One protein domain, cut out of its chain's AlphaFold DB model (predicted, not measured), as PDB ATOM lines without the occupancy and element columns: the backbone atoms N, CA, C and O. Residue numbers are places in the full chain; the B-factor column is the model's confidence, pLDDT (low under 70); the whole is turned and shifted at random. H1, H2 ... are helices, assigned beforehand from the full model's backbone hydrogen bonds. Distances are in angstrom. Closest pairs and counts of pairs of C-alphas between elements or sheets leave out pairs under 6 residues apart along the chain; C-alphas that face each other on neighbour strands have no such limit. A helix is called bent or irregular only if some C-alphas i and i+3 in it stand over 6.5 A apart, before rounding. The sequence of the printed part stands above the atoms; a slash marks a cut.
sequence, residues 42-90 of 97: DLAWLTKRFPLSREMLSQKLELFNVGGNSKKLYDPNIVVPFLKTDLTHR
ATOM      1  N   ASP A  42     -18.091   1.711  -7.411       92.44
ATOM      2  CA  ASP A  42     -17.899   0.444  -6.718       92.44
ATOM      3  C   ASP A  42     -16.442   0.264  -6.253       92.44
ATOM      4  O   ASP A  42     -15.525   1.013  -6.611       92.44
ATOM      5  N   LEU A  43     -16.203  -0.778  -5.450       92.12
ATOM      6  CA  LEU A  43     -14.845  -1.117  -5.009       92.12
ATOM      7  C   LEU A  43     -13.911  -1.435  -6.184       92.12
ATOM      8  O   LEU A  43     -12.712  -1.179  -6.085       92.12
ATOM      9  N   ALA A  44     -14.424  -1.999  -7.282       91.50
ATOM     10  CA  ALA A  44     -13.602  -2.355  -8.436       91.50
ATOM     11  C   ALA A  44     -13.038  -1.102  -9.123       91.50
ATOM     12  O   ALA A  44     -11.864  -1.072  -9.492       91.50
ATOM     13  N   TRP A  45     -13.847  -0.050  -9.236       92.94
ATOM     14  CA  TRP A  45     -13.435   1.247  -9.750       92.94
ATOM     15  C   TRP A  45     -12.363   1.895  -8.868       92.94
ATOM     16  O   TRP A  45     -11.359   2.386  -9.386       92.94
ATOM     17  N   LEU A  46     -12.514   1.825  -7.542       91.44
ATOM     18  CA  LEU A  46     -11.527   2.360  -6.594       91.44
ATOM     19  C   LEU A  46     -10.211   1.569  -6.618       91.44
ATOM     20  O   LEU A  46      -9.134   2.161  -6.629       91.44
ATOM     21  N   THR A  47     -10.282   0.240  -6.715       91.69
ATOM     22  CA  THR A  47      -9.096  -0.637  -6.760       91.69
ATOM     23  C   THR A  47      -8.226  -0.364  -7.994       91.69
ATOM     24  O   THR A  47      -7.013  -0.519  -7.942       91.69
ATOM     25  N   LYS A  48      -8.815   0.095  -9.107       91.00
ATOM     26  CA  LYS A  48      -8.054   0.493 -10.306       91.00
ATOM     27  C   LYS A  48      -7.257   1.788 -10.118       91.00
ATOM     28  O   LYS A  48      -6.306   2.016 -10.857       91.00
ATOM     29  N   ARG A  49      -7.667   2.653  -9.184       88.12
ATOM     30  CA  ARG A  49      -7.109   4.004  -8.997       88.12
ATOM     31  C   ARG A  49      -6.146   4.103  -7.821       88.12
ATOM     32  O   ARG A  49      -5.267   4.957  -7.832       88.12
ATOM     33  N   PHE A  50      -6.311   3.247  -6.817       88.69
ATOM     34  CA  PHE A  50      -5.499   3.262  -5.605       88.69
ATOM     35  C   PHE A  50      -4.690   1.969  -5.470       88.69
ATOM     36  O   PHE A  50      -5.238   0.891  -5.688       88.69
ATOM     37  N   PRO A  51      -3.419   2.038  -5.035       87.38
ATOM     38  CA  PRO A  51      -2.586   0.863  -4.783       87.38
ATOM     39  C   PRO A  51      -2.944   0.217  -3.431       87.38
ATOM     40  O   PRO A  51      -2.103   0.096  -2.539       87.38
ATOM     41  N   LEU A  52      -4.217  -0.138  -3.244       88.31
ATOM     42  CA  LEU A  52      -4.764  -0.751  -2.033       88.31
ATOM     43  C   LEU A  52      -5.527  -2.023  -2.401       88.31
ATOM     44  O   LEU A  52      -6.153  -2.101  -3.458       88.31
ATOM     45  N   SER A  53      -5.494  -3.025  -1.520       89.56
ATOM     46  CA  SER A  53      -6.284  -4.237  -1.726       89.56
ATOM     47  C   SER A  53      -7.777  -3.936  -1.585       89.56
ATOM     48  O   SER A  53      -8.191  -3.050  -0.831       89.56
ATOM     49  N   ARG A  54      -8.606  -4.715  -2.285       90.50
ATOM     50  CA  ARG A  54     -10.069  -4.600  -2.215       90.50
ATOM     51  C   ARG A  54     -10.599  -4.748  -0.784       90.50
ATOM     52  O   ARG A  54     -11.533  -4.050  -0.406       90.50
ATOM     53  N   GLU A  55      -9.993  -5.635   0.000       90.44
ATOM     54  CA  GLU A  55     -10.333  -5.866   1.409       90.44
ATOM     55  C   GLU A  55     -10.041  -4.633   2.265       90.44
ATOM     56  O   GLU A  55     -10.907  -4.178   3.008       90.44
ATOM     57  N   MET A  56      -8.854  -4.041   2.097       89.06
ATOM     58  CA  MET A  56      -8.461  -2.833   2.819       89.06
ATOM     59  C   MET A  56      -9.350  -1.643   2.444       89.06
ATOM     60  O   MET A  56      -9.753  -0.885   3.323       89.06
ATOM     61  N   LEU A  57      -9.689  -1.497   1.158       92.12
ATOM     62  CA  LEU A  57     -10.642  -0.485   0.697       92.12
ATOM     63  C   LEU A  57     -12.022  -0.697   1.321       92.12
ATOM     64  O   LEU A  57     -12.611   0.262   1.802       92.12
ATOM     65  N   SER A  58     -12.525  -1.936   1.368       90.25
ATOM     66  CA  SER A  58     -13.819  -2.210   1.999       90.25
ATOM     67  C   SER A  58     -13.808  -1.861   3.483       90.25
ATOM     68  O   SER A  58     -14.729  -1.201   3.937       90.25
ATOM     69  N   GLN A  59     -12.780  -2.263   4.233       90.25
ATOM     70  CA  GLN A  59     -12.702  -1.972   5.669       90.25
ATOM     71  C   GLN A  59     -12.623  -0.468   5.949       90.25
ATOM     72  O   GLN A  59     -13.299   0.029   6.845       90.25
ATOM     73  N   LYS A  60     -11.822   0.267   5.168       89.19
ATOM     74  CA  LYS A  60     -11.669   1.722   5.318       89.19
ATOM     75  C   LYS A  60     -12.926   2.495   4.940       89.19
ATOM     76  O   LYS A  60     -13.183   3.546   5.517       89.19
ATOM     77  N   LEU A  61     -13.679   2.005   3.958       92.06
ATOM     78  CA  LEU A  61     -14.822   2.720   3.397       92.06
ATOM     79  C   LEU A  61     -16.172   2.257   3.939       92.06
ATOM     80  O   LEU A  61     -17.191   2.784   3.511       92.06
ATOM     81  N   GLU A  62     -16.203   1.322   4.891       90.25
ATOM     82  CA  GLU A  62     -17.447   0.733   5.400       90.25
ATOM     83  C   GLU A  62     -18.455   1.791   5.879       90.25
ATOM     84  O   GLU A  62     -19.647   1.684   5.601       90.25
ATOM     85  N   LEU A  63     -17.962   2.855   6.523       89.38
ATOM     86  CA  LEU A  63     -18.771   3.971   7.031       89.38
ATOM     87  C   LEU A  63     -19.339   4.878   5.928       89.38
ATOM     88  O   LEU A  63     -20.304   5.596   6.167       89.38
ATOM     89  N   PHE A  64     -18.747   4.854   4.734       90.62
ATOM     90  CA  PHE A  64     -19.155   5.663   3.583       90.62
ATOM     91  C   PHE A  64     -20.012   4.875   2.586       90.62
ATOM     92  O   PHE A  64     -20.300   5.370   1.496       90.62
ATOM     93  N   ASN A  65     -20.386   3.638   2.920       91.94
ATOM     94  CA  ASN A  65     -21.230   2.833   2.056       91.94
ATOM     95  C   ASN A  65     -22.656   3.399   2.021       91.94
ATOM     96  O   ASN A  65     -23.363   3.392   3.026       91.94
ATOM     97  N   VAL A  66     -23.090   3.824   0.837       90.44
ATOM     98  CA  VAL A  66     -24.467   4.278   0.568       90.44
ATOM     99  C   VAL A  66     -25.312   3.206  -0.129       90.44
ATOM    100  O   VAL A  66     -26.504   3.394  -0.358       90.44
ATOM    101  N   GLY A  67     -24.700   2.076  -0.488       87.69
ATOM    102  CA  GLY A  67     -25.376   0.910  -1.049       87.69
ATOM    103  C   GLY A  67     -25.844  -0.089   0.014       87.69
ATOM    104  O   GLY A  67     -25.595   0.060   1.208       87.69
ATOM    105  N   GLY A  68     -26.502  -1.161  -0.430       81.81
ATOM    106  CA  GLY A  68     -26.920  -2.264   0.444       81.81
ATOM    107  C   GLY A  68     -25.792  -3.255   0.754       81.81
ATOM    108  O   GLY A  68     -24.743  -3.251   0.110       81.81
ATOM    109  N   ASN A  69     -26.032  -4.179   1.692       78.75
ATOM    110  CA  ASN A  69     -25.040  -5.180   2.120       78.75
ATOM    111  C   ASN A  69     -24.473  -6.033   0.968       78.75
ATOM    112  O   ASN A  69     -23.323  -6.459   1.022       78.75
ATOM    113  N   SER A  70     -25.267  -6.280  -0.078       80.88
ATOM    114  CA  SER A  70     -24.862  -7.070  -1.248       80.88
ATOM    115  C   SER A  70     -24.040  -6.279  -2.270       80.88
ATOM    116  O   SER A  70     -23.198  -6.859  -2.957       80.88
ATOM    117  N   LYS A  71     -24.261  -4.963  -2.385       85.38
ATOM    118  CA  LYS A  71     -23.575  -4.091  -3.345       85.38
ATOM    119  C   LYS A  71     -23.187  -2.783  -2.674       85.38
ATOM    120  O   LYS A  71     -24.002  -1.870  -2.552       85.38
ATOM    121  N   LYS A  72     -21.910  -2.702  -2.307       89.94
ATOM    122  CA  LYS A  72     -21.330  -1.499  -1.720       89.94
ATOM    123  C   LYS A  72     -21.075  -0.448  -2.794       89.94
ATOM    124  O   LYS A  72     -20.430  -0.744  -3.805       89.94
ATOM    125  N   LEU A  73     -21.595   0.747  -2.562       94.25
ATOM    126  CA  LEU A  73     -21.478   1.908  -3.438       94.25
ATOM    127  C   LEU A  73     -20.974   3.086  -2.617       94.25
ATOM    128  O   LEU A  73     -21.307   3.204  -1.439       94.25
ATOM    129  N   TYR A  74     -20.190   3.947  -3.252       94.00
ATOM    130  CA  TYR A  74     -19.537   5.068  -2.592       94.00
ATOM    131  C   TYR A  74     -19.645   6.327  -3.437       94.00
ATOM    132  O   TYR A  74     -19.572   6.246  -4.664       94.00
ATOM    133  N   ASP A  75     -19.744   7.476  -2.774       92.50
ATOM    134  CA  ASP A  75     -19.591   8.778  -3.420       92.50
ATOM    135  C   ASP A  75     -18.092   9.076  -3.621       92.50
ATOM    136  O   ASP A  75     -17.358   9.254  -2.635       92.50
ATOM    137  N   PRO A  76     -17.601   9.133  -4.872       90.81
ATOM    138  CA  PRO A  76     -16.193   9.383  -5.163       90.81
ATOM    139  C   PRO A  76     -15.702  10.750  -4.688       90.81
ATOM    140  O   PRO A  76     -14.523  10.862  -4.355       90.81
ATOM    141  N   ASN A  77     -16.564  11.765  -4.590       88.88
ATOM    142  CA  ASN A  77     -16.169  13.092  -4.112       88.88
ATOM    143  C   ASN A  77     -15.766  13.070  -2.635       88.88
ATOM    144  O   ASN A  77     -14.952  13.886  -2.210       88.88
ATOM    145  N   ILE A  78     -16.293  12.116  -1.866       88.31
ATOM    146  CA  ILE A  78     -15.983  11.945  -0.445       88.31
ATOM    147  C   ILE A  78     -14.832  10.949  -0.271       88.31
ATOM    148  O   ILE A  78     -13.850  11.232   0.422       88.31
ATOM    149  N   VAL A  79     -14.915   9.783  -0.922       91.12
ATOM    150  CA  VAL A  79     -13.954   8.700  -0.664       91.12
ATOM    151  C   VAL A  79     -12.591   8.929  -1.314       91.12
ATOM    152  O   VAL A  79     -11.580   8.512  -0.752       91.12
ATOM    153  N   VAL A  80     -12.515   9.606  -2.467       89.38
ATOM    154  CA  VAL A  80     -11.229   9.861  -3.141       89.38
ATOM    155  C   VAL A  80     -10.333  10.788  -2.308       89.38
ATOM    156  O   VAL A  80      -9.174  10.418  -2.097       89.38
ATOM    157  N   PRO A  81     -10.805  11.945  -1.797       88.56
ATOM    158  CA  PRO A  81     -10.011  12.774  -0.888       88.56
ATOM    159  C   PRO A  81      -9.612  12.037   0.391       88.56
ATOM    160  O   PRO A  81      -8.446  12.083   0.772       88.56
ATOM    161  N   PHE A  82     -10.541  11.294   1.003       89.19
ATOM    162  CA  PHE A  82     -10.276  10.524   2.221       89.19
ATOM    163  C   PHE A  82      -9.125   9.522   2.036       89.19
ATOM    164  O   PHE A  82      -8.163   9.513   2.807       89.19
ATOM    165  N   LEU A  83      -9.165   8.734   0.956       88.44
ATOM    166  CA  LEU A  83      -8.110   7.770   0.632       88.44
ATOM    167  C   LEU A  83      -6.766   8.442   0.307       88.44
ATOM    168  O   LEU A  83      -5.714   7.877   0.609       88.44
ATOM    169  N   LYS A  84      -6.778   9.635  -0.304       85.81
ATOM    170  CA  LYS A  84      -5.556  10.405  -0.592       85.81
ATOM    171  C   LYS A  84      -4.889  10.903   0.690       85.81
ATOM    172  O   LYS A  84      -3.677  10.742   0.817       85.81
ATOM    173  N   THR A  85      -5.651  11.438   1.645       80.69
ATOM    174  CA  THR A  85      -5.113  11.891   2.939       80.69
ATOM    175  C   THR A  85      -4.435  10.740   3.681       80.69
ATOM    176  O   THR A  85      -3.277  10.855   4.076       80.69
ATOM    177  N   ASP A  86      -5.081   9.577   3.756       68.00
ATOM    178  CA  ASP A  86      -4.533   8.382   4.412       68.00
ATOM    179  C   ASP A  86      -3.200   7.883   3.813       68.00
ATOM    180  O   ASP A  86      -2.351   7.341   4.524       68.00
ATOM    181  N   LEU A  87      -2.984   8.053   2.503       63.88
ATOM    182  CA  LEU A  87      -1.735   7.656   1.841       63.88
ATOM    183  C   LEU A  87      -0.552   8.558   2.223       63.88
ATOM    184  O   LEU A  87       0.581   8.074   2.288       63.88
ATOM    185  N   THR A  88      -0.804   9.838   2.505       59.41
ATOM    186  CA  THR A  88       0.243  10.807   2.881       59.41
ATOM    187  C   THR A  88       0.800  10.574   4.287       59.41
ATOM    188  O   THR A  88       1.947  10.919   4.560       59.41
ATOM    189  N   HIS A  89       0.047   9.897   5.158       59.44
ATOM    190  CA  HIS A  89       0.435   9.622   6.544       59.44
ATOM    191  C   HIS A  89       1.252   8.334   6.734       59.44
ATOM    192  O   HIS A  89       1.407   7.862   7.860       59.44
ATOM    193  N   ARG A  90       1.836   7.763   5.669       58.31
ATOM    194  CA  ARG A  90       2.799   6.649   5.772       58.31
ATOM    195  C   ARG A  90       4.152   7.132   6.305       58.31
ATOM    196  O   ARG A  90       5.181   7.026   5.641       58.31
TER     197      ARG A  90
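AT A GLANCE: This is residues 42 to 90 of the 97 residues of an uncharacterized protein of Acinetobacter baumannii NIPH 615 (UniProt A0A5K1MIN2). Three short helices, H1, H2 and H3, have their centres in a triangle, and a long loop, residues 65 to 75, makes the end away from the last residue. The printed part has 49 residues with three named helices in that order and no named strand: all helix, compact, radius of gyration of the C-alphas 10.2 A, spans 31 by 18 by 16 A.

HOW THE PARTS SIT: H1, residues 43 to 49, touches H2, residues 54 to 64, closest at the C-alphas of Thr 47 and Arg 54, 6.1 A. They run opposite ways at 68 degrees, a steep tilt, only just short of about perpendicular. H2 and H3, residues 76 to 88, are close but not clearly touching: the C-alphas of Leu 61 and Val 79 are closest, 7.3 A. H1 and H3 are near each other. O i to N i+4 pairs within hydrogen-bond range number 2 of 3 in H1, 5 of 7 in H2 and 8 of 9 in H3.

IN THESE COORDINATES: H1 begins at C-alpha 43 (-14.845, -1.117, -5.009). H2, 14.9 A, is irregular: C-alphas 60 and 63 are 7.6 A apart. H3, 18.4 A, ends at C-alpha 88 (0.243, 10.807, 2.881).

THE WHOLE: The farthest C-alphas, Ser 70 and Arg 90, are 31.7 A apart. The link H2 to H3 is long. Residues 86 to 90 have pLDDT under 70.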